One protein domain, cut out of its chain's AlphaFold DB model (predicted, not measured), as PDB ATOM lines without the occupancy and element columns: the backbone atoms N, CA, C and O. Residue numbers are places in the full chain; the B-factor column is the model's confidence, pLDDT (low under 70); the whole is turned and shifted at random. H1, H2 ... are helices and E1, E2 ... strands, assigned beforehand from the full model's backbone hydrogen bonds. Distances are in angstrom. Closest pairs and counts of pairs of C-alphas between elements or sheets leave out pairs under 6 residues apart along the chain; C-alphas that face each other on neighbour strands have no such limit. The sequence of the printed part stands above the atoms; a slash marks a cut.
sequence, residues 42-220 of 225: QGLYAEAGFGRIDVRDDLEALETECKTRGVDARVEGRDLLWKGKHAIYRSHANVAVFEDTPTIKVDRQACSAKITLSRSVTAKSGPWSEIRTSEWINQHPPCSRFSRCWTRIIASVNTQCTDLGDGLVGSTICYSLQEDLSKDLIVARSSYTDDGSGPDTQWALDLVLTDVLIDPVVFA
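Overview. This is residues 42 to 220 of the 225 residues of an uncharacterized protein of Sphingomonas alpina (UniProt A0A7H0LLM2). A long, curled sheet makes one arm of a lopsided V, with its two longest strands, E4 and E5, running side by side and H1 covering one face near the end where they join; a second curled sheet, E6 to E10, splays off near the other end, and the two sheets are only partly face to face, their strands crossed. The chain passes from the first sheet to the second by a long link without named elements and comes back through E10 into E11, and the short H2 only grazes the first sheet. The printed part has 179 residues, with eleven named strands and two named helices in the order E1 H1 E2 E3 E4 E5 E6 E7 E8 E9 E10 E11 H2, and its class is mostly strand. The first sheet is mixed, in the order E2 E5 E4 E3 E1 E11; the second is antiparallel, in the order E6 E7 E8 E9 E10. The whole is loose, with a radius of gyration of the C-alphas of 19.6 A, and flat, with spans of 60 by 45 by 23 A.

Along the chain. In the larger sheet, E4 is residues 94 to 107, 41.5 A from first to last C-alpha, and E5 is residues 112 to 125, 42.8 A. The same sheet also holds E2, residues 74 to 76, E3, residues 84 to 90, 20.2 A, E1, residues 42 to 50, 26.8 A, and E11, residues 207 to 214. E1 begins at C-alpha 42, (112.735, 4.028, 79.157). H1 is residues 53 to 68, 22.5 A, and ends at C-alpha 68, (114.161, 14.239, 23.859). The second sheet holds E6, residues 148 to 154, E7, residues 157 to 163, E8, residues 169 to 176, 24.0 A, E9, residues 186 to 193, 21.3 A, and E10, residues 201 to 204. H2, residues 216 to 219, ends at C-alpha 219, (113.596, 15.228, 73.159).

Arrangement. The sheet E2 E5 E4 E3 E1 E11 is twisted, with edge strands E2 and E11. E3, E4 and E5 form a meander, each strand the antiparallel neighbour of the one before. In the hairpin of E4 and E5, N 103 and O 116 are 2.8 A apart, within hydrogen-bond range; across E4 and E3, N 87 and O 98 are 2.8 A apart. E3 and E1 are antiparallel, with N 46 and O 88 at 2.9 A, and so are E1 and E11, with N 45 and O 209 at 2.9 A. E2 is parallel to E5, with N 113 and O 74 at 2.9 A. E11 bends by 89 degrees at residue 211. H1 is on one face of this sheet, making two layers, at a height over the sheet of 9.5 A. It lies over E5 and E4 and runs along the strands, at 10 degrees to E4 on the local plane; its closest C-alphas to E4 are those of Val 55 and Ile 104, 6.0 A apart. In H1 every O i to N i+4 pair is within hydrogen-bond range; H2 is too short for such a pair, and its one O i to N i+3 pair is within range. The second sheet, also twisted, is a meander of E6 to E10, with N 152 and O 159 at 3.0 A in the hairpin of E6 and E7, N 162 and O 173 at 2.8 A across E7 and E8, N 172 and O 190 at 2.8 A across E8 and E9, and N 189 and O 203 at 2.9 A across E9 and E10. The two sheets form a sandwich, two sheets face to face, with best planes 26 degrees apart and strands at 49 degrees. The closest C-alphas of E1 and E10 are those of Ala 48 and Ala 204, 6.5 A apart. E10 runs on into E11 across a break of 2 residues, at 49 degrees. H1 is not on the second sheet.

Size, cuts and confidence. The C-alphas of Gly 70 and Glu 179, the two farthest apart, are 60.1 A apart. The printed part has no cut. The link from E5 to E6, residues 126 to 147, is long. The mean pLDDT of the printed part is 88.7, and residues 145 to 146 and 194 to 201 are under 70.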
ATOM      1  N   GLN A  42     113.525   5.112  79.729       95.31
ATOM      2  CA  GLN A  42     112.735   4.028  79.157       95.31
ATOM      3  C   GLN A  42     111.665   4.590  78.220       95.31
ATOM      4  O   GLN A  42     111.007   5.595  78.528       95.31
ATOM      5  N   GLY A  43     111.473   3.935  77.083       95.25
ATOM      6  CA  GLY A  43     110.579   4.429  76.061       95.25
ATOM      7  C   GLY A  43     110.235   3.431  74.966       95.25
ATOM      8  O   GLY A  43     110.543   2.245  75.032       95.25
ATOM      9  N   LEU A  44     109.584   3.976  73.945       95.38
ATOM     10  CA  LEU A  44     109.240   3.338  72.691       95.38
ATOM     11  C   LEU A  44     110.003   4.001  71.547       95.38
ATOM     12  O   LEU A  44     110.072   5.231  71.462       95.38
ATOM     13  N   TYR A  45     110.506   3.171  70.643       96.62
ATOM     14  CA  TYR A  45     111.044   3.571  69.354       96.62
ATOM     15  C   TYR A  45     110.220   2.942  68.237       96.62
ATOM     16  O   TYR A  45     109.926   1.750  68.285       96.62
ATOM     17  N   ALA A  46     109.876   3.715  67.217       95.94
ATOM     18  CA  ALA A  46     109.296   3.185  65.996       95.94
ATOM     19  C   ALA A  46     109.895   3.859  64.767       95.94
ATOM     20  O   ALA A  46     110.314   5.015  64.830       95.94
ATOM     21  N   GLU A  47     109.920   3.150  63.642       95.38
ATOM     22  CA  GLU A  47     110.381   3.715  62.378       95.38
ATOM     23  C   GLU A  47     109.626   3.182  61.162       95.38
ATOM     24  O   GLU A  47     109.107   2.066  61.168       95.38
ATOM     25  N   ALA A  48     109.591   4.006  60.118       92.94
ATOM     26  CA  ALA A  48     109.150   3.654  58.777       92.94
ATOM     27  C   ALA A  48     110.100   4.276  57.743       92.94
ATOM     28  O   ALA A  48     110.418   5.468  57.812       92.94
ATOM     29  N   GLY A  49     110.537   3.482  56.774       89.50
ATOM     30  CA  GLY A  49     111.183   3.934  55.556       89.50
ATOM     31  C   GLY A  49     110.142   4.298  54.501       89.50
ATOM     32  O   GLY A  49     109.119   3.634  54.352       89.50
ATOM     33  N   PHE A  50     110.399   5.357  53.741       86.75
ATOM     34  CA  PHE A  50     109.533   5.741  52.631       86.75
ATOM     35  C   PHE A  50     110.321   6.392  51.493       86.75
ATOM     36  O   PHE A  50     111.459   6.838  51.648       86.75
ATOM     37  N   GLY A  51     109.696   6.467  50.322       84.81
ATOM     38  CA  GLY A  51     110.124   7.363  49.252       84.81
ATOM     39  C   GLY A  51     108.999   8.298  48.849       84.81
ATOM     40  O   GLY A  51     107.872   8.198  49.335       84.81
ATOM     41  N   ARG A  52     109.327   9.237  47.969       84.31
ATOM     42  CA  ARG A  52     108.417  10.292  47.528       84.31
ATOM     43  C   ARG A  52     108.095  10.094  46.053       84.31
ATOM     44  O   ARG A  52     108.977  10.212  45.206       84.31
ATOM     45  N   ILE A  53     106.838   9.743  45.774       85.44
ATOM     46  CA  ILE A  53     106.345   9.493  44.413       85.44
ATOM     47  C   ILE A  53     106.480  10.757  43.561       85.44
ATOM     48  O   ILE A  53     107.008  10.686  42.463       85.44
ATOM     49  N   ASP A  54     106.135  11.919  44.108       86.62
ATOM     50  CA  ASP A  54     106.309  13.217  43.452       86.62
ATOM     51  C   ASP A  54     107.772  13.498  43.072       86.62
ATOM     52  O   ASP A  54     108.051  13.962  41.972       86.62
ATOM     53  N   VAL A  55     108.728  13.139  43.936       89.50
ATOM     54  CA  VAL A  55     110.164  13.270  43.631       89.50
ATOM     55  C   VAL A  55     110.592  12.331  42.497       89.50
ATOM     56  O   VAL A  55     111.430  12.706  41.672       89.50
ATOM     57  N   ARG A  56     110.040  11.113  42.450       91.44
ATOM     58  CA  ARG A  56     110.268  10.171  41.345       91.44
ATOM     59  C   ARG A  56     109.683  10.719  40.045       91.44
ATOM     60  O   ARG A  56     110.378  10.713  39.037       91.44
ATOM     61  N   ASP A  57     108.452  11.209  40.074       92.38
ATOM     62  CA  ASP A  57     107.754  11.692  38.883       92.38
ATOM     63  C   ASP A  57     108.454  12.939  38.299       92.38
ATOM     64  O   ASP A  57     108.663  13.022  37.087       92.38
ATOM     65  N   ASP A  58     108.929  13.860  39.148       93.62
ATOM     66  CA  ASP A  58     109.758  15.002  38.728       93.62
ATOM     67  C   ASP A  58     111.075  14.561  38.065       93.62
ATOM     68  O   ASP A  58     111.537  15.170  37.090       93.62
ATOM     69  N   LEU A  59     111.694  13.498  38.588       94.75
ATOM     70  CA  LEU A  59     112.915  12.924  38.032       94.75
ATOM     71  C   LEU A  59     112.660  12.276  36.663       94.75
ATOM     72  O   LEU A  59     113.399  12.554  35.718       94.75
ATOM     73  N   GLU A  60     111.615  11.458  36.544       95.19
ATOM     74  CA  GLU A  60     111.217  10.798  35.293       95.19
ATOM     75  C   GLU A  60     110.854  11.824  34.206       95.19
ATOM     76  O   GLU A  60     111.240  11.674  33.037       95.19
ATOM     77  N   ALA A  61     110.173  12.909  34.589       95.94
ATOM     78  CA  ALA A  61     109.859  14.017  33.695       95.94
ATOM     79  C   ALA A  61     111.132  14.701  33.166       95.94
ATOM     80  O   ALA A  61     111.267  14.900  31.955       95.94
ATOM     81  N   LEU A  62     112.102  15.004  34.040       97.00
ATOM     82  CA  LEU A  62     113.388  15.574  33.624       97.00
ATOM     83  C   LEU A  62     114.137  14.645  32.659       97.00
ATOM     84  O   LEU A  62     114.635  15.102  31.629       97.00
ATOM     85  N   GLU A  63     114.239  13.355  32.982       96.56
ATOM     86  CA  GLU A  63     114.950  12.382  32.147       96.56
ATOM     87  C   GLU A  63     114.334  12.274  30.752       96.56
ATOM     88  O   GLU A  63     115.052  12.277  29.749       96.56
ATOM     89  N   THR A  64     113.004  12.251  30.681       97.31
ATOM     90  CA  THR A  64     112.262  12.221  29.417       97.31
ATOM     91  C   THR A  64     112.519  13.482  28.588       97.31
ATOM     92  O   THR A  64     112.801  13.401  27.385       97.31
ATOM     93  N   GLU A  65     112.483  14.655  29.221       96.06
ATOM     94  CA  GLU A  65     112.734  15.938  28.559       96.06
ATOM     95  C   GLU A  65     114.163  16.047  28.021       96.06
ATOM     96  O   GLU A  65     114.366  16.459  26.878       96.06
ATOM     97  N   CYS A  66     115.158  15.654  28.813       96.94
ATOM     98  CA  CYS A  66     116.562  15.720  28.418       96.94
ATOM     99  C   CYS A  66     116.891  14.718  27.313       96.94
ATOM    100  O   CYS A  66     117.511  15.089  26.312       96.94
ATOM    101  N   LYS A  67     116.363  13.493  27.410       96.56
ATOM    102  CA  LYS A  67     116.504  12.478  26.364       96.56
ATOM    103  C   LYS A  67     115.911  12.938  25.033       96.56
ATOM    104  O   LYS A  67     116.518  12.718  23.989       96.56
ATOM    105  N   THR A  68     114.775  13.641  25.061       96.38
ATOM    106  CA  THR A  68     114.161  14.239  23.859       96.38
ATOM    107  C   THR A  68     115.072  15.284  23.200       96.38
ATOM    108  O   THR A  68     115.040  15.460  21.984       96.38
ATOM    109  N   ARG A  69     115.936  15.944  23.979       95.19
ATOM    110  CA  ARG A  69     116.960  16.883  23.488       95.19
ATOM    111  C   ARG A  69     118.286  16.201  23.126       95.19
ATOM    112  O   ARG A  69     119.228  16.893  22.749       95.19
ATOM    113  N   GLY A  70     118.379  14.876  23.252       96.50
ATOM    114  CA  GLY A  70     119.603  14.112  23.007       96.50
ATOM    115  C   GLY A  70     120.678  14.285  24.085       96.50
ATOM    116  O   GLY A  70     121.856  14.108  23.790       96.50
ATOM    117  N   VAL A  71     120.294  14.658  25.312       96.06
ATOM    118  CA  VAL A  71     121.208  14.866  26.446       96.06
ATOM    119  C   VAL A  71     120.810  13.956  27.605       96.06
ATOM    120  O   VAL A  71     119.638  13.881  27.963       96.06
ATOM    121  N   ASP A  72     121.781  13.303  28.237       95.31
ATOM    122  CA  ASP A  72     121.530  12.536  29.458       95.31
ATOM    123  C   ASP A  72     121.406  13.467  30.671       95.31
ATOM    124  O   ASP A  72     122.237  14.357  30.885       95.31
ATOM    125  N   ALA A  73     120.374  13.253  31.490       96.12
ATOM    126  CA  ALA A  73     120.175  14.030  32.706       96.12
ATOM    127  C   ALA A  73     121.264  13.717  33.748       96.12
ATOM    128  O   ALA A  73     121.556  12.558  34.047       96.12
ATOM    129  N   ARG A  74     121.842  14.758  34.352       97.44
ATOM    130  CA  ARG A  74     122.813  14.629  35.446       97.44
ATOM    131  C   ARG A  74     122.099  14.695  36.785       97.44
ATOM    132  O   ARG A  74     121.531  15.729  37.126       97.44
ATOM    133  N   VAL A  75     122.137  13.614  37.554       97.25
ATOM    134  CA  VAL A  75     121.360  13.503  38.796       97.25
ATOM    135  C   VAL A  75     122.290  13.247  39.974       97.25
ATOM    136  O   VAL A  75     122.873  12.171  40.094       97.25
ATOM    137  N   GLU A  76     122.413  14.233  40.858       97.81
ATOM    138  CA  GLU A  76     123.111  14.093  42.138       97.81
ATOM    139  C   GLU A  76     122.160  13.530  43.205       97.81
ATOM    140  O   GLU A  76     121.019  13.978  43.322       97.81
ATOM    141  N   GLY A  77     122.631  12.573  44.011       95.62
ATOM    142  CA  GLY A  77     121.862  12.022  45.137       95.62
ATOM    143  C   GLY A  77     120.728  11.071  44.740       95.62
ATOM    144  O   GLY A  77     119.773  10.910  45.495       95.62
ATOM    145  N   ARG A  78     120.794  10.438  43.560       93.94
ATOM    146  CA  ARG A  78     119.779   9.471  43.088       93.94
ATOM    147  C   ARG A  78     119.488   8.358  44.102       93.94
ATOM    148  O   ARG A  78     118.350   7.912  44.217       93.94
ATOM    149  N   ASP A  79     120.499   7.925  44.843       93.19
ATOM    150  CA  ASP A  79     120.391   6.914  45.895       93.19
ATOM    151  C   ASP A  79     119.504   7.344  47.075       93.19
ATOM    152  O   ASP A  79     119.038   6.476  47.813       93.19
ATOM    153  N   LEU A  80     119.216   8.645  47.223       92.81
ATOM    154  CA  LEU A  80     118.383   9.215  48.286       92.81
ATOM    155  C   LEU A  80     116.875   9.165  47.995       92.81
ATOM    156  O   LEU A  80     116.080   9.408  48.902       92.81
ATOM    157  N   LEU A  81     116.468   8.829  46.765       88.25
ATOM    158  CA  LEU A  81     115.064   8.822  46.323       88.25
ATOM    159  C   LEU A  81     114.138   8.014  47.256       88.25
ATOM    160  O   LEU A  81     113.024   8.438  47.562       88.25
ATOM    161  N   TRP A  82     114.631   6.870  47.735       87.94
ATOM    162  CA  TRP A  82     113.912   5.930  48.605       87.94
ATOM    163  C   TRP A  82     114.519   5.859  50.012       87.94
ATOM    164  O   TRP A  82     114.468   4.820  50.667       87.94
ATOM    165  N   LYS A  83     115.183   6.935  50.452       91.00
ATOM    166  CA  LYS A  83     115.853   7.020  51.763       91.00
ATOM    167  C   LYS A  83     115.113   7.919  52.744       91.00
ATOM    168  O   LYS A  83     115.712   8.367  53.719       91.00
ATOM    169  N   GLY A  84     113.835   8.185  52.487       91.94
ATOM    170  CA  GLY A  84     112.994   8.846  53.464       91.94
ATOM    171  C   GLY A  84     112.866   7.993  54.717       91.94
ATOM    172  O   GLY A  84     112.807   6.763  54.635       91.94
ATOM    173  N   LYS A  85     112.869   8.641  55.879       93.44
ATOM    174  CA  LYS A  85     112.781   7.966  57.170       93.44
ATOM    175  C   LYS A  85     111.916   8.767  58.122       93.44
ATOM    176  O   LYS A  85     112.158   9.946  58.338       93.44
ATOM    177  N   HIS A  86     110.951   8.099  58.729       92.94
ATOM    178  CA  HIS A  86     110.157   8.608  59.831       92.94
ATOM    179  C   HIS A  86     110.566   7.820  61.076       92.94
ATOM    180  O   HIS A  86     110.434   6.601  61.093       92.94
ATOM    181  N   ALA A  87     111.102   8.488  62.094       95.19
ATOM    182  CA  ALA A  87     111.470   7.886  63.370       95.19
ATOM    183  C   ALA A  87     110.714   8.558  64.518       95.19
ATOM    184  O   ALA A  87     110.703   9.782  64.638       95.19
ATOM    185  N   ILE A  88     110.113   7.744  65.375       95.56
ATOM    186  CA  ILE A  88     109.266   8.161  66.484       95.56
ATOM    187  C   ILE A  88     109.911   7.678  67.781       95.56
ATOM    188  O   ILE A  88     110.203   6.495  67.941       95.56
ATOM    189  N   TYR A  89     110.091   8.596  68.719       95.81
ATOM    190  CA  TYR A  89     110.593   8.343  70.063       95.81
ATOM    191  C   TYR A  89     109.517   8.760  71.050       95.81
ATOM    192  O   TYR A  89     109.003   9.877  70.974       95.81
ATOM    193  N   ARG A  90     109.189   7.899  72.009       94.19
ATOM    194  CA  ARG A  90     108.231   8.222  73.065       94.19
ATOM    195  C   ARG A  90     108.728   7.748  74.412       94.19
ATOM    196  O   ARG A  90     109.194   6.632  74.552       94.19
ATOM    197  N   SER A  91     108.557   8.581  75.421       94.06
ATOM    198  CA  SER A  91     108.623   8.209  76.832       94.06
ATOM    199  C   SER A  91     107.288   8.560  77.494       94.06
ATOM    200  O   SER A  91     106.387   9.110  76.856       94.06
ATOM    201  N   HIS A  92     107.152   8.304  78.793       90.88
ATOM    202  CA  HIS A  92     105.959   8.711  79.547       90.88
ATOM    203  C   HIS A  92     105.702  10.226  79.550       90.88
ATOM    204  O   HIS A  92     104.565  10.643  79.783       90.88
ATOM    205  N   ALA A  93     106.743  11.031  79.312       91.69
ATOM    206  CA  ALA A  93     106.701  12.485  79.443       91.69
ATOM    207  C   ALA A  93     107.035  13.246  78.150       91.69
ATOM    208  O   ALA A  93     106.919  14.470  78.122       91.69
ATOM    209  N   ASN A  94     107.495  12.567  77.094       93.00
ATOM    210  CA  ASN A  94     107.953  13.228  75.875       93.00
ATOM    211  C   ASN A  94     107.658  12.395  74.630       93.00
ATOM    212  O   ASN A  94     107.718  11.167  74.669       93.00
ATOM    213  N   VAL A  95     107.414  13.076  73.514       93.62
ATOM    214  CA  VAL A  95     107.388  12.495  72.169       93.62
ATOM    215  C   VAL A  95     108.297  13.327  71.280       93.62
ATOM    216  O   VAL A  95     108.215  14.556  71.298       93.62
ATOM    217  N   ALA A  96     109.136  12.665  70.494       94.25
ATOM    218  CA  ALA A  96     109.890  13.287  69.423       94.25
ATOM    219  C   ALA A  96     109.684  12.524  68.116       94.25
ATOM    220  O   ALA A  96     109.723  11.298  68.085       94.25
ATOM    221  N   VAL A  97     109.477  13.270  67.041       94.00
ATOM    222  CA  VAL A  97     109.300  12.756  65.688       94.00
ATOM    223  C   VAL A  97     110.372  13.379  64.813       94.00
ATOM    224  O   VAL A  97     110.496  14.603  64.765       94.00
ATOM    225  N   PHE A  98     111.151  12.533  64.152       94.50
ATOM    226  CA  PHE A  98     112.176  12.913  63.192       94.50
ATOM    227  C   PHE A  98     111.741  12.429  61.818       94.50
ATOM    228  O   PHE A  98     111.492  11.237  61.638       94.50
ATOM    229  N   GLU A  99     111.687  13.338  60.856       93.44
ATOM    230  CA  GLU A  99     111.368  13.006  59.475       93.44
ATOM    231  C   GLU A  99     112.494  13.484  58.562       93.44
ATOM    232  O   GLU A  99     112.785  14.677  58.492       93.44
ATOM    233  N   ASP A 100     113.128  12.544  57.871       93.69
ATOM    234  CA  ASP A 100     114.018  12.805  56.750       93.69
ATOM    235  C   ASP A 100     113.208  12.582  55.467       93.69
ATOM    236  O   ASP A 100     112.854  11.454  55.134       93.69
ATOM    237  N   THR A 101     112.885  13.656  54.751       92.94
ATOM    238  CA  THR A 101     112.029  13.635  53.561       92.94
ATOM    239  C   THR A 101     112.873  13.869  52.301       92.94
ATOM    240  O   THR A 101     113.543  14.904  52.205       92.94
ATOM    241  N   PRO A 102     112.845  12.969  51.299       93.75
ATOM    242  CA  PRO A 102     113.458  13.223  50.002       93.75
ATOM    243  C   PRO A 102     112.844  14.455  49.336       93.75
ATOM    244  O   PRO A 102     111.631  14.643  49.329       93.75
ATOM    245  N   THR A 103     113.699  15.297  48.775       95.19
ATOM    246  CA  THR A 103     113.351  16.530  48.062       95.19
ATOM    247  C   THR A 103     114.192  16.611  46.802       95.19
ATOM    248  O   THR A 103     115.318  16.115  46.790       95.19
ATOM    249  N   ILE A 104     113.678  17.245  45.752       96.06
ATOM    250  CA  ILE A 104     114.393  17.413  44.487       96.06
ATOM    251  C   ILE A 104     114.410  18.874  44.067       96.06
ATOM    252  O   ILE A 104     113.420  19.592  44.178       96.06
ATOM    253  N   LYS A 105     115.563  19.314  43.569       97.44
ATOM    254  CA  LYS A 105     115.711  20.571  42.843       97.44
ATOM    255  C   LYS A 105     116.080  20.255  41.403       97.44
ATOM    256  O   LYS A 105     117.137  19.674  41.161       97.44
ATOM    257  N   VAL A 106     115.220  20.652  40.470       97.19
ATOM    258  CA  VAL A 106     115.372  20.395  39.034       97.19
ATOM    259  C   VAL A 106     115.846  21.659  38.314       97.19
ATOM    260  O   VAL A 106     115.268  22.731  38.485       97.19
ATOM    261  N   ASP A 107     116.864  21.521  37.468       96.81
ATOM    262  CA  ASP A 107     117.269  22.502  36.463       96.81
ATOM    263  C   ASP A 107     117.072  21.900  35.067       96.81
ATOM    264  O   ASP A 107     117.893  21.139  34.543       96.81
ATOM    265  N   ARG A 108     115.946  22.269  34.453       94.69
ATOM    266  CA  ARG A 108     115.547  21.787  33.128       94.69
ATOM    267  C   ARG A 108     116.405  22.352  32.001       94.69
ATOM    268  O   ARG A 108     116.418  21.767  30.921       94.69
ATOM    269  N   GLN A 109     117.075  23.490  32.194       94.00
ATOM    270  CA  GLN A 109     117.931  24.081  31.161       94.00
ATOM    271  C   GLN A 109     119.275  23.361  31.121       94.00
ATOM    272  O   GLN A 109     119.727  22.964  30.050       94.00
ATOM    273  N   ALA A 110     119.864  23.130  32.294       95.88
ATOM    274  CA  ALA A 110     121.123  22.409  32.436       95.88
ATOM    275  C   ALA A 110     120.975  20.881  32.338       95.88
ATOM    276  O   ALA A 110     121.980  20.172  32.379       95.88
ATOM    277  N   CYS A 111     119.744  20.367  32.230       97.06
ATOM    278  CA  CYS A 111     119.458  18.936  32.279       97.06
ATOM    279  C   CYS A 111     120.050  18.273  33.528       97.06
ATOM    280  O   CYS A 111     120.743  17.257  33.456       97.06
ATOM    281  N   SER A 112     119.798  18.881  34.689       97.81
ATOM    282  CA  SER A 112     120.321  18.389  35.958       97.81
ATOM    283  C   SER A 112     119.282  18.397  37.070       97.81
ATOM    284  O   SER A 112     118.343  19.191  37.064       97.81
ATOM    285  N   ALA A 113     119.455  17.504  38.035       97.69
ATOM    286  CA  ALA A 113     118.691  17.492  39.269       97.69
ATOM    287  C   ALA A 113     119.590  17.163  40.455       97.69
ATOM    288  O   ALA A 113     120.580  16.438  40.335       97.69
ATOM    289  N   LYS A 114     119.198  17.667  41.619       98.12
ATOM    290  CA  LYS A 114     119.803  17.311  42.895       98.12
ATOM    291  C   LYS A 114     118.726  16.842  43.852       98.12
ATOM    292  O   LYS A 114     117.814  17.607  44.162       98.12
ATOM    293  N   ILE A 115     118.860  15.609  44.323       97.00
ATOM    294  CA  ILE A 115     118.017  15.051  45.373       97.00
ATOM    295  C   ILE A 115     118.735  15.229  46.711       97.00
ATOM    296  O   ILE A 115     119.929  14.958  46.840       97.00
ATOM    297  N   THR A 116     118.008  15.720  47.711       96.38
ATOM    298  CA  THR A 116     118.491  15.915  49.082       96.38
ATOM    299  C   THR A 116     117.481  15.394  50.092       96.38
ATOM    300  O   THR A 116     116.292  15.313  49.795       96.38
ATOM    301  N   LEU A 117     117.932  15.089  51.307       94.50
ATOM    302  CA  LEU A 117     117.038  14.833  52.435       94.50
ATOM    303  C   LEU A 117     116.818  16.138  53.205       94.50
ATOM    304  O   LEU A 117     117.770  16.742  53.699       94.50
ATOM    305  N   SER A 118     115.566  16.573  53.282       93.38
ATOM    306  CA  SER A 118     115.140  17.642  54.179       93.38
ATOM    307  C   SER A 118     114.777  17.031  55.522       93.38
ATOM    308  O   SER A 118     114.006  16.078  55.563       93.38
ATOM    309  N   ARG A 119     115.309  17.578  56.613       91.12
ATOM    310  CA  ARG A 119     115.024  17.087  57.960       91.12
ATOM    311  C   ARG A 119     114.022  17.980  58.670       91.12
ATOM    312  O   ARG A 119     114.233  19.189  58.761       91.12
ATOM    313  N   SER A 120     113.004  17.372  59.263       91.06
ATOM    314  CA  SER A 120     112.110  18.011  60.222       91.06
ATOM    315  C   SER A 120     112.154  17.283  61.567       91.06
ATOM    316  O   SER A 120     112.395  16.076  61.638       91.06
ATOM    317  N   VAL A 121     111.986  18.041  62.654       90.94
ATOM    318  CA  VAL A 121     111.957  17.503  64.018       90.94
ATOM    319  C   VAL A 121     110.828  18.168  64.784       90.94
ATOM    320  O   VAL A 121     110.766  19.394  64.869       90.94
ATOM    321  N   THR A 122     109.965  17.358  65.388       90.81
ATOM    322  CA  THR A 122     108.922  17.818  66.306       90.81
ATOM    323  C   THR A 122     109.139  17.163  67.658       90.81
ATOM    324  O   THR A 122     109.053  15.947  67.753       90.81
ATOM    325  N   ALA A 123     109.372  17.949  68.709       91.06
ATOM    326  CA  ALA A 123     109.489  17.451  70.080       91.06
ATOM    327  C   ALA A 123     108.441  18.113  70.985       91.06
ATOM    328  O   ALA A 123     108.288  19.340  70.991       91.06
ATOM    329  N   LYS A 124     107.712  17.300  71.752       89.81
ATOM    330  CA  LYS A 124     106.677  17.731  72.698       89.81
ATOM    331  C   LYS A 124     106.900  17.071  74.052       89.81
ATOM    332  O   LYS A 124     107.254  15.898  74.120       89.81
ATOM    333  N   SER A 125     106.627  17.825  75.107       90.12
ATOM    334  CA  SER A 125     106.711  17.390  76.501       90.12
ATOM    335  C   SER A 125     105.342  17.502  77.169       90.12
ATOM    336  O   SER A 125     104.614  18.463  76.911       90.12
ATOM    337  N   GLY A 126     105.014  16.565  78.049       84.00
ATOM    338  CA  GLY A 126     103.745  16.477  78.772       84.00
ATOM    339  C   GLY A 126     103.413  15.025  79.127       84.00
ATOM    340  O   GLY A 126     104.086  14.111  78.655       84.00
ATOM    341  N   PRO A 127     102.389  14.759  79.950       79.38
ATOM    342  CA  PRO A 127     101.953  13.387  80.172       79.38
ATOM    343  C   PRO A 127     101.507  12.769  78.841       79.38
ATOM    344  O   PRO A 127     100.853  13.418  78.024       79.38
ATOM    345  N   TRP A 128     101.864  11.504  78.613       75.00
ATOM    346  CA  TRP A 128     101.618  10.826  77.336       75.00
ATOM    347  C   TRP A 128     100.149  10.856  76.877       75.00
ATOM    348  O   TRP A 128      99.909  10.850  75.672       75.00
ATOM    349  N   SER A 129      99.191  10.937  77.807       73.81
ATOM    350  CA  SER A 129      97.750  11.069  77.543       73.81
ATOM    351  C   SER A 129      97.336  12.427  76.962       73.81
ATOM    352  O   SER A 129      96.249  12.552  76.404       73.81
ATOM    353  N   GLU A 130      98.171  13.457  77.103       77.31
ATOM    354  CA  GLU A 130      97.898  14.824  76.643       77.31
ATOM    355  C   GLU A 130      98.730  15.214  75.415       77.31
ATOM    356  O   GLU A 130      98.376  16.155  74.698       77.31
ATOM    357  N   ILE A 131      99.821  14.490  75.130       77.75
ATOM    358  CA  ILE A 131     100.640  14.736  73.941       77.75
ATOM    359  C   ILE A 131      99.888  14.262  72.694       77.75
ATOM    360  O   ILE A 131      99.882  13.081  72.356       77.75
ATOM    361  N   ARG A 132      99.291  15.212  71.970       76.38
ATOM    362  CA  ARG A 132      98.659  14.961  70.669       76.38
ATOM    363  C   ARG A 132      99.656  15.166  69.536       76.38
ATOM    364  O   ARG A 132     100.153  16.283  69.345       76.38
ATOM    365  N   THR A 133      99.921  14.129  68.754       82.69
ATOM    366  CA  THR A 133     100.651  14.222  67.481       82.69
ATOM    367  C   THR A 133      99.915  13.434  66.398       82.69
ATOM    368  O   THR A 133      98.956  12.721  66.692       82.69
ATOM    369  N   SER A 134     100.298  13.626  65.137       85.12
ATOM    370  CA  SER A 134      99.661  12.981  63.979       85.12
ATOM    371  C   SER A 134      99.829  11.466  63.958       85.12
ATOM    372  O   SER A 134      99.067  10.779  63.287       85.12
ATOM    373  N   GLU A 135     100.811  10.950  64.689       89.31
ATOM    374  CA  GLU A 135     101.171   9.535  64.714       89.31
ATOM    375  C   GLU A 135     100.275   8.736  65.673       89.31
ATOM    376  O   GLU A 135     100.315   7.510  65.657       89.31
ATOM    377  N   TRP A 136      99.434   9.400  66.478       89.50
ATOM    378  CA  TRP A 136      98.504   8.757  67.409       89.50
ATOM    379  C   TRP A 136      97.047   9.034  67.071       89.50
ATOM    380  O   TRP A 136      96.657  10.140  66.684       89.50
ATOM    381  N   ILE A 137      96.214   8.016  67.272       86.44
ATOM    382  CA  ILE A 137      94.781   8.118  67.066       86.44
ATOM    383  C   ILE A 137      94.118   8.778  68.278       86.44
ATOM    384  O   ILE A 137      94.193   8.298  69.403       86.44
ATOM    385  N   ASN A 138      93.457   9.914  68.055       78.75
ATOM    386  CA  ASN A 138      92.759  10.628  69.131       78.75
ATOM    387  C   ASN A 138      91.411   9.980  69.482       78.75
ATOM    388  O   ASN A 138      90.930  10.109  70.605       78.75
ATOM    389  N   GLN A 139      90.775   9.332  68.505       84.06
ATOM    390  CA  GLN A 139      89.483   8.673  68.657       84.06
ATOM    391  C   GLN A 139      89.430   7.457  67.736       84.06
ATOM    392  O   GLN A 139      89.614   7.587  66.525       84.06
ATOM    393  N   HIS A 140      89.170   6.284  68.312       85.69
ATOM    394  CA  HIS A 140      89.063   5.043  67.550       85.69
ATOM    395  C   HIS A 140      87.865   5.094  66.599       85.69
ATOM    396  O   HIS A 140      86.752   5.413  67.036       85.69
ATOM    397  N   PRO A 141      88.059   4.763  65.312       84.12
ATOM    398  CA  PRO A 141      86.963   4.568  64.393       84.12
ATOM    399  C   PRO A 141      86.031   3.468  64.911       84.12
ATOM    400  O   PRO A 141      86.506   2.399  65.303       84.12
ATOM    401  N   PRO A 142      84.709   3.702  64.932       80.31
ATOM    402  CA  PRO A 142      83.769   2.705  65.413       80.31
ATOM    403  C   PRO A 142      83.723   1.507  64.462       80.31
ATOM    404  O   PRO A 142      83.586   1.660  63.249       80.31
ATOM    405  N   CYS A 143      83.750   0.301  65.023       79.62
ATOM    406  CA  CYS A 143      83.499  -0.926  64.275       79.62
ATOM    407  C   CYS A 143      81.988  -1.112  64.109       79.62
ATOM    408  O   CYS A 143      81.300  -1.573  65.018       79.62
ATOM    409  N   SER A 144      81.458  -0.688  62.962       74.19
ATOM    410  CA  SER A 144      80.027  -0.738  62.646       74.19
ATOM    411  C   SER A 144      79.776  -1.534  61.366       74.19
ATOM    412  O   SER A 144      80.709  -1.926  60.673       74.19
ATOM    413  N   ARG A 145      78.507  -1.740  60.992       63.59
ATOM    414  CA  ARG A 145      78.160  -2.402  59.721       63.59
ATOM    415  C   ARG A 145      78.785  -1.719  58.490       63.59
ATOM    416  O   ARG A 145      78.996  -2.390  57.486       63.59
ATOM    417  N   PHE A 146      79.077  -0.421  58.572       65.75
ATOM    418  CA  PHE A 146      79.686   0.367  57.494       65.75
ATOM    419  C   PHE A 146      81.212   0.465  57.592       65.75
ATOM    420  O   PHE A 146      81.835   1.022  56.700       65.75
ATOM    421  N   SER A 147      81.824  -0.052  58.660       71.62
ATOM    422  CA  SER A 147      83.271   0.032  58.878       71.62
ATOM    423  C   SER A 147      83.797  -1.336  59.268       71.62
ATOM    424  O   SER A 147      83.573  -1.823  60.379       71.62
ATOM    425  N   ARG A 148      84.474  -1.987  58.322       84.19
ATOM    426  CA  ARG A 148      84.996  -3.340  58.517       84.19
ATOM    427  C   ARG A 148      86.208  -3.261  59.433       84.19
ATOM    428  O   ARG A 148      87.172  -2.564  59.131       84.19
ATOM    429  N   CYS A 149      86.153  -3.984  60.542       89.94
ATOM    430  CA  CYS A 149      87.232  -4.056  61.513       89.94
ATOM    431  C   CYS A 149      87.831  -5.457  61.542       89.94
ATOM    432  O   CYS A 149      87.104  -6.448  61.539       89.94
ATOM    433  N   TRP A 150      89.153  -5.539  61.625       92.12
ATOM    434  CA  TRP A 150      89.877  -6.788  61.849       92.12
ATOM    435  C   TRP A 150      91.154  -6.519  62.638       92.12
ATOM    436  O   TRP A 150      91.678  -5.408  62.630       92.12
ATOM    437  N   THR A 151      91.665  -7.536  63.318       92.56
ATOM    438  CA  THR A 151      92.937  -7.442  64.033       92.56
ATOM    439  C   THR A 151      94.063  -8.044  63.204       92.56
ATOM    440  O   THR A 151      93.862  -8.976  62.421       92.56
ATOM    441  N   ARG A 152      95.272  -7.493  63.343       92.81
ATOM    442  CA  ARG A 152      96.487  -8.017  62.705       92.81
ATOM    443  C   ARG A 152      97.717  -7.638  63.525       92.81
ATOM    444  O   ARG A 152      97.705  -6.637  64.236       92.81
ATOM    445  N   ILE A 153      98.790  -8.411  63.389       91.69
ATOM    446  CA  ILE A 153     100.113  -8.030  63.890       91.69
ATOM    447  C   ILE A 153     100.871  -7.280  62.790       91.69
ATOM    448  O   ILE A 153     101.045  -7.814  61.692       91.69
ATOM    449  N   ILE A 154     101.314  -6.057  63.081       90.75
ATOM    450  CA  ILE A 154     102.134  -5.217  62.190       90.75
ATOM    451  C   ILE A 154     103.312  -4.697  63.012       90.75
ATOM    452  O   ILE A 154     103.103  -4.231  64.127       90.75
ATOM    453  N   ALA A 155     104.541  -4.824  62.497       90.62
ATOM    454  CA  ALA A 155     105.767  -4.439  63.207       90.62
ATOM    455  C   ALA A 155     105.837  -4.977  64.655       90.62
ATOM    456  O   ALA A 155     106.201  -4.263  65.584       90.62
ATOM    457  N   SER A 156     105.438  -6.243  64.844       88.25
ATOM    458  CA  SER A 156     105.347  -6.924  66.150       88.25
ATOM    459  C   SER A 156     104.357  -6.321  67.161       88.25
ATOM    460  O   SER A 156     104.364  -6.715  68.323       88.25
ATOM    461  N   VAL A 157     103.465  -5.428  66.730       91.50
ATOM    462  CA  VAL A 157     102.407  -4.833  67.557       91.50
ATOM    463  C   VAL A 157     101.056  -5.442  67.201       91.50
ATOM    464  O   VAL A 157     100.720  -5.589  66.024       91.50
ATOM    465  N   ASN A 158     100.253  -5.764  68.217       93.50
ATOM    466  CA  ASN A 158      98.849  -6.129  68.033       93.50
ATOM    467  C   ASN A 158      98.033  -4.884  67.664       93.50
ATOM    468  O   ASN A 158      97.909  -3.953  68.464       93.50
ATOM    469  N   THR A 159      97.461  -4.880  66.462       93.31
ATOM    470  CA  THR A 159      96.732  -3.731  65.915       93.31
ATOM    471  C   THR A 159      95.274  -4.053  65.622       93.31
ATOM    472  O   THR A 159      94.937  -5.170  65.217       93.31
ATOM    473  N   GLN A 160      94.419  -3.046  65.789       93.62
ATOM    474  CA  GLN A 160      93.082  -2.992  65.215       93.62
ATOM    475  C   GLN A 160      93.157  -2.198  63.922       93.62
ATOM    476  O   GLN A 160      93.556  -1.036  63.924       93.62
ATOM    477  N   CYS A 161      92.751  -2.819  62.825       92.12
ATOM    478  CA  CYS A 161      92.568  -2.156  61.552       92.12
ATOM    479  C   CYS A 161      91.087  -1.859  61.337       92.12
ATOM    480  O   CYS A 161      90.227  -2.687  61.661       92.12
ATOM    481  N   THR A 162      90.808  -0.688  60.778       92.06
ATOM    482  CA  THR A 162      89.474  -0.278  60.354       92.06
ATOM    483  C   THR A 162      89.532   0.214  58.918       92.06
ATOM    484  O   THR A 162      90.321   1.102  58.591       92.06
ATOM    485  N   ASP A 163      88.672  -0.350  58.081       88.56
ATOM    486  CA  ASP A 163      88.365   0.157  56.752       88.56
ATOM    487  C   ASP A 163      87.238   1.190  56.850       88.56
ATOM    488  O   ASP A 163      86.146   0.906  57.351       88.56
ATOM    489  N   LEU A 164      87.557   2.402  56.407       86.69
ATOM    490  CA  LEU A 164      86.710   3.591  56.409       86.69
ATOM    491  C   LEU A 164      86.074   3.851  55.036       86.69
ATOM    492  O   LEU A 164      85.503   4.920  54.831       86.69
ATOM    493  N   GLY A 165      86.234   2.929  54.084       81.94
ATOM    494  CA  GLY A 165      85.650   3.025  52.752       81.94
ATOM    495  C   GLY A 165      84.280   2.379  52.614       81.94
ATOM    496  O   GLY A 165      83.797   1.667  53.493       81.94
ATOM    497  N   ASP A 166      83.681   2.594  51.450       77.56
ATOM    498  CA  ASP A 166      82.424   1.968  51.025       77.56
ATOM    499  C   ASP A 166      82.636   0.673  50.214       77.56
ATOM    500  O   ASP A 166      81.673   0.014  49.818       77.56
ATOM    501  N   GLY A 167      83.897   0.283  50.003       74.31
ATOM    502  CA  GLY A 167      84.301  -0.849  49.172       74.31
ATOM    503  C   GLY A 167      84.721  -0.478  47.749       74.31
ATOM    504  O   GLY A 167      85.277  -1.344  47.084       74.31
ATOM    505  N   LEU A 168      84.517   0.772  47.316       77.75
ATOM    506  CA  LEU A 168      84.996   1.319  46.041       77.75
ATOM    507  C   LEU A 168      86.088   2.367  46.263       77.75
ATOM    508  O   LEU A 168      87.109   2.365  45.583       77.75
ATOM    509  N   VAL A 169      85.892   3.259  47.233       81.38
ATOM    510  CA  VAL A 169      86.876   4.273  47.620       81.38
ATOM    511  C   VAL A 169      86.971   4.303  49.131       81.38
ATOM    512  O   VAL A 169      85.966   4.254  49.846       81.38
ATOM    513  N   GLY A 170      88.190   4.386  49.648       84.00
ATOM    514  CA  GLY A 170      88.357   4.364  51.085       84.00
ATOM    515  C   GLY A 170      89.767   4.534  51.585       84.00
ATOM    516  O   GLY A 170      90.723   4.799  50.857       84.00
ATOM    517  N   SER A 171      89.878   4.356  52.894       86.69
ATOM    518  CA  SER A 171      91.162   4.243  53.560       86.69
ATOM    519  C   SER A 171      91.095   3.203  54.662       86.69
ATOM    520  O   SER A 171      90.056   2.986  55.275       86.69
ATOM    521  N   THR A 172      92.221   2.555  54.910       88.94
ATOM    522  CA  THR A 172      92.428   1.698  56.068       88.94
ATOM    523  C   THR A 172      93.353   2.409  57.038       88.94
ATOM    524  O   THR A 172      94.373   2.968  56.632       88.94
ATOM    525  N   ILE A 173      93.020   2.356  58.322       91.25
ATOM    526  CA  ILE A 173      93.891   2.781  59.417       91.25
ATOM    527  C   ILE A 173      94.069   1.619  60.387       91.25
ATOM    528  O   ILE A 173      93.087   1.002  60.790       91.25
ATOM    529  N   CYS A 174      95.311   1.320  60.753       92.50
ATOM    530  CA  CYS A 174      95.645   0.320  61.759       92.50
ATOM    531  C   CYS A 174      96.326   0.997  62.944       92.50
ATOM    532  O   CYS A 174      97.326   1.690  62.761       92.50
ATOM    533  N   TYR A 175      95.803   0.786  64.149       93.56
ATOM    534  CA  TYR A 175      96.320   1.381  65.379       93.56
ATOM    535  C   TYR A 175      96.568   0.324  66.456       93.56
ATOM    536  O   TYR A 175      95.909  -0.717  66.488       93.56
ATOM    537  N   SER A 176      97.548   0.572  67.323       93.25
ATOM    538  CA  SER A 176      97.902  -0.320  68.429       93.25
ATOM    539  C   SER A 176      96.787  -0.395  69.472       93.25
ATOM    540  O   SER A 176      96.248   0.631  69.893       93.25
ATOM    541  N   LEU A 177      96.496  -1.616  69.927       87.50
ATOM    542  CA  LEU A 177      95.589  -1.895  71.046       87.50
ATOM    543  C   LEU A 177      96.324  -2.161  72.369       87.50
ATOM    544  O   LEU A 177      95.691  -2.512  73.362       87.50
ATOM    545  N   GLN A 178      97.653  -2.073  72.384       88.38
ATOM    546  CA  GLN A 178      98.434  -2.422  73.568       88.38
ATOM    547  C   GLN A 178      98.246  -1.388  74.685       88.38
ATOM    548  O   GLN A 178      97.972  -0.220  74.427       88.38
ATOM    549  N   GLU A 179      98.434  -1.808  75.934       88.19
ATOM    550  CA  GLU A 179      98.327  -0.941  77.120       88.19
ATOM    551  C   GLU A 179      99.680  -0.330  77.542       88.19
ATOM    552  O   GLU A 179      99.853   0.099  78.681       88.19
ATOM    553  N   ASP A 180     100.647  -0.289  76.624       89.69
ATOM    554  CA  ASP A 180     101.987   0.267  76.825       89.69
ATOM    555  C   ASP A 180     102.157   1.626  76.114       89.69
ATOM    556  O   ASP A 180     101.194   2.262  75.679       89.69
ATOM    557  N   LEU A 181     103.399   2.098  75.970       90.25
ATOM    558  CA  LEU A 181     103.696   3.355  75.274       90.25
ATOM    559  C   LEU A 181     103.275   3.357  73.792       90.25
ATOM    560  O   LEU A 181     103.173   4.433  73.197       90.25
ATOM    561  N   SER A 182     103.008   2.195  73.190       91.44
ATOM    562  CA  SER A 182     102.478   2.097  71.828       91.44
ATOM    563  C   SER A 182     100.977   2.317  71.752       91.44
ATOM    564  O   SER A 182     100.480   2.426  70.639       91.44
ATOM    565  N   LYS A 183     100.250   2.392  72.877       89.69
ATOM    566  CA  LYS A 183      98.800   2.595  72.864       89.69
ATOM    567  C   LYS A 183      98.420   3.730  71.917       89.69
ATOM    568  O   LYS A 183      99.029   4.804  71.962       89.69
ATOM    569  N   ASP A 184      97.427   3.465  71.071       90.25
ATOM    570  CA  ASP A 184      96.872   4.401  70.092       90.25
ATOM    571  C   ASP A 184      97.842   4.812  68.963       90.25
ATOM    572  O   ASP A 184      97.500   5.656  68.138       90.25
ATOM    573  N   LEU A 185      99.045   4.232  68.879       93.19
ATOM    574  CA  LEU A 185      99.989   4.491  67.786       93.19
ATOM    575  C   LEU A 185      99.391   4.006  66.464       93.19
ATOM    576  O   LEU A 185      98.980   2.851  66.364       93.19
ATOM    577  N   ILE A 186      99.381   4.861  65.444       93.25
ATOM    578  CA  ILE A 186      99.025   4.487  64.076       93.25
ATOM    579  C   ILE A 186     100.206   3.715  63.488       93.25
ATOM    580  O   ILE A 186     101.282   4.265  63.271       93.25
ATOM    581  N   VAL A 187      99.999   2.424  63.241       93.56
ATOM    582  CA  VAL A 187     101.041   1.500  62.771       93.56
ATOM    583  C   VAL A 187     101.011   1.346  61.256       93.56
ATOM    584  O   VAL A 187     102.032   1.043  60.651       93.56
ATOM    585  N   ALA A 188      99.855   1.555  60.625       91.06
ATOM    586  CA  ALA A 188      99.751   1.574  59.174       91.06
ATOM    587  C   ALA A 188      98.562   2.408  58.700       91.06
ATOM    588  O   ALA A 188      97.531   2.501  59.377       91.06
ATOM    589  N   ARG A 189      98.692   2.961  57.495       89.19
ATOM    590  CA  ARG A 189      97.612   3.622  56.770       89.19
ATOM    591  C   ARG A 189      97.686   3.275  55.290       89.19
ATOM    592  O   ARG A 189      98.765   3.207  54.711       89.19
ATOM    593  N   SER A 190      96.528   3.090  54.677       85.38
ATOM    594  CA  SER A 190      96.385   2.918  53.233       85.38
ATOM    595  C   SER A 190      95.217   3.753  52.738       85.38
ATOM    596  O   SER A 190      94.197   3.805  53.416       85.38
ATOM    597  N   SER A 191      95.320   4.311  51.540       83.62
ATOM    598  CA  SER A 191      94.174   4.787  50.749       83.62
ATOM    599  C   SER A 191      93.976   3.874  49.534       83.62
ATOM    600  O   SER A 191      94.943   3.250  49.095       83.62
ATOM    601  N   TYR A 192      92.745   3.735  49.038       77.38
ATOM    602  CA  TYR A 192      92.434   2.940  47.846       77.38
ATOM    603  C   TYR A 192      91.256   3.513  47.047       77.38
ATOM    604  O   TYR A 192      90.339   4.116  47.613       77.38
ATOM    605  N   THR A 193      91.288   3.254  45.743       74.94
ATOM    606  CA  THR A 193      90.307   3.612  44.712       74.94
ATOM    607  C   THR A 193      90.169   2.413  43.765       74.94
ATOM    608  O   THR A 193      91.161   1.854  43.311       74.94
ATOM    609  N   ASP A 194      88.943   1.964  43.491       66.12
ATOM    610  CA  ASP A 194      88.652   0.806  42.621       66.12
ATOM    611  C   ASP A 194      88.667   1.160  41.115       66.12
ATOM    612  O   ASP A 194      88.180   0.416  40.270       66.12
ATOM    613  N   ASP A 195      89.229   2.311  40.737       63.47
ATOM    614  CA  ASP A 195      89.392   2.720  39.332       63.47
ATOM    615  C   ASP A 195      90.647   2.114  38.670       63.47
ATOM    616  O   ASP A 195      90.987   2.445  37.532       63.47
ATOM    617  N   GLY A 196      91.338   1.205  39.368       50.12
ATOM    618  CA  GLY A 196      92.573   0.579  38.904       50.12
ATOM    619  C   GLY A 196      93.817   1.453  39.081       50.12
ATOM    620  O   GLY A 196      94.912   1.002  38.735       50.12
ATOM    621  N   SER A 197      93.687   2.658  39.650       54.78
ATOM    622  CA  SER A 197      94.833   3.328  40.258       54.78
ATOM    623  C   SER A 197      95.242   2.511  41.488       54.78
ATOM    624  O   SER A 197      94.427   2.157  42.339       54.78
ATOM    625  N   GLY A 198      96.499   2.059  41.527       49.22
ATOM    626  CA  GLY A 198      97.024   1.342  42.690       49.22
ATOM    627  C   GLY A 198      96.857   2.180  43.964       49.22
ATOM    628  O   GLY A 198      96.580   3.370  43.883       49.22
ATOM    629  N   PRO A 199      97.029   1.603  45.159       49.75
ATOM    630  CA  PRO A 199      96.768   2.334  46.392       49.75
ATOM    631  C   PRO A 199      97.628   3.609  46.470       49.75
ATOM    632  O   PRO A 199      98.852   3.530  46.579       49.75
ATOM    633  N   ASP A 200      96.973   4.775  46.422       53.03
ATOM    634  CA  ASP A 200      97.616   6.085  46.227       53.03
ATOM    635  C   ASP A 200      98.623   6.455  47.321       53.03
ATOM    636  O   ASP A 200      99.522   7.262  47.114       53.03
ATOM    637  N   THR A 201      98.497   5.860  48.504       56.53
ATOM    638  CA  THR A 201      99.481   5.966  49.586       56.53
ATOM    639  C   THR A 201      99.285   4.799  50.545       56.53
ATOM    640  O   THR A 201      98.265   4.723  51.230       56.53
ATOM    641  N   GLN A 202     100.258   3.889  50.616       72.38
ATOM    642  CA  GLN A 202     100.361   2.908  51.698       72.38
ATOM    643  C   GLN A 202     101.650   3.159  52.456       72.38
ATOM    644  O   GLN A 202     102.724   3.197  51.859       72.38
ATOM    645  N   TRP A 203     101.551   3.306  53.770       84.19
ATOM    646  CA  TRP A 203     102.716   3.231  54.635       84.19
ATOM    647  C   TRP A 203     102.383   2.397  55.864       84.19
ATOM    648  O   TRP A 203     101.250   2.372  56.348       84.19
ATOM    649  N   ALA A 204     103.393   1.702  56.358       88.19
ATOM    650  CA  ALA A 204     103.359   0.991  57.619       88.19
ATOM    651  C   ALA A 204     104.678   1.247  58.343       88.19
ATOM    652  O   ALA A 204     105.688   1.531  57.703       88.19
ATOM    653  N   LEU A 205     104.658   1.165  59.670       92.62
ATOM    654  CA  LEU A 205     105.885   1.093  60.448       92.62
ATOM    655  C   LEU A 205     106.605  -0.207  60.085       92.62
ATOM    656  O   LEU A 205     105.989  -1.274  60.033       92.62
ATOM    657  N   ASP A 206     107.906  -0.106  59.852       92.12
ATOM    658  CA  ASP A 206     108.782  -1.253  59.618       92.12
ATOM    659  C   ASP A 206     109.161  -1.918  60.944       92.12
ATOM    660  O   ASP A 206     109.359  -3.132  61.022       92.12
ATOM    661  N   LEU A 207     109.239  -1.112  62.006       93.88
ATOM    662  CA  LEU A 207     109.696  -1.534  63.319       93.88
ATOM    663  C   LEU A 207     108.982  -0.756  64.423       93.88
ATOM    664  O   LEU A 207     108.851   0.466  64.355       93.88
ATOM    665  N   VAL A 208     108.597  -1.472  65.479       94.31
ATOM    666  CA  VAL A 208     108.186  -0.896  66.759       94.31
ATOM    667  C   VAL A 208     108.865  -1.672  67.884       94.31
ATOM    668  O   VAL A 208     108.730  -2.888  67.999       94.31
ATOM    669  N   LEU A 209     109.599  -0.955  68.726       93.88
ATOM    670  CA  LEU A 209     110.238  -1.457  69.931       93.88
ATOM    671  C   LEU A 209     109.615  -0.735  71.127       93.88
ATOM    672  O   LEU A 209     109.842   0.455  71.317       93.88
ATOM    673  N   THR A 210     108.809  -1.437  71.919       90.00
ATOM    674  CA  THR A 210     108.018  -0.831  73.008       90.00
ATOM    675  C   THR A 210     108.759  -0.717  74.340       90.00
ATOM    676  O   THR A 210     108.254  -0.082  75.262       90.00
ATOM    677  N   ASP A 211     109.948  -1.315  74.425       90.31
ATOM    678  CA  ASP A 211     110.767  -1.396  75.631       90.31
ATOM    679  C   ASP A 211     112.237  -1.147  75.262       90.31
ATOM    680  O   ASP A 211     113.017  -2.083  75.060       90.31
ATOM    681  N   VAL A 212     112.579   0.133  75.074       95.12
ATOM    682  CA  VAL A 212     113.922   0.601  74.704       95.12
ATOM    683  C   VAL A 212     114.440   1.715  75.611       95.12
ATOM    684  O   VAL A 212     113.674   2.536  76.106       95.12
ATOM    685  N   LEU A 213     115.760   1.794  75.766       96.50
ATOM    686  CA  LEU A 213     116.439   2.949  76.351       96.50
ATOM    687  C   LEU A 213     116.621   4.039  75.291       96.50
ATOM    688  O   LEU A 213     117.125   3.780  74.201       96.50
ATOM    689  N   ILE A 214     116.222   5.265  75.605       96.81
ATOM    690  CA  ILE A 214     116.280   6.423  74.713       96.81
ATOM    691  C   ILE A 214     117.210   7.464  75.323       96.81
ATOM    692  O   ILE A 214     117.067   7.840  76.486       96.81
ATOM    693  N   ASP A 215     118.146   7.966  74.528       96.50
ATOM    694  CA  ASP A 215     118.962   9.110  74.916       96.50
ATOM    695  C   ASP A 215     118.092  10.382  74.956       96.50
ATOM    696  O   ASP A 215     117.479  10.726  73.939       96.50
ATOM    697  N   PRO A 216     118.014  11.108  76.086       94.50
ATOM    698  CA  PRO A 216     117.121  12.258  76.223       94.50
ATOM    699  C   PRO A 216     117.431  13.412  75.262       94.50
ATOM    700  O   PRO A 216     116.559  14.257  75.042       94.50
ATOM    701  N   VAL A 217     118.606  13.429  74.616       94.44
ATOM    702  CA  VAL A 217     118.947  14.411  73.571       94.44
ATOM    703  C   VAL A 217     117.907  14.468  72.450       94.44
ATOM    704  O   VAL A 217     117.678  15.535  71.883       94.44
ATOM    705  N   VAL A 218     117.226  13.354  72.149       94.38
ATOM    706  CA  VAL A 218     116.214  13.308  71.080       94.38
ATOM    707  C   VAL A 218     114.966  14.130  71.410       94.38
ATOM    708  O   VAL A 218     114.235  14.518  70.504       94.38
ATOM    709  N   PHE A 219     114.724  14.417  72.693       93.25
ATOM    710  CA  PHE A 219     113.596  15.228  73.159       93.25
ATOM    711  C   PHE A 219     113.955  16.705  73.341       93.25
ATOM    712  O   PHE A 219     113.072  17.517  73.629       93.25
ATOM    713  N   ALA A 220     115.229  17.077  73.178       87.00
ATOM    714  CA  ALA A 220     115.632  18.470  73.244       87.00
ATOM    715  C   ALA A 220     114.914  19.258  72.137       87.00
ATOM    716  O   ALA A 220     114.958  18.894  70.960       87.00
TER     717      ALA A 220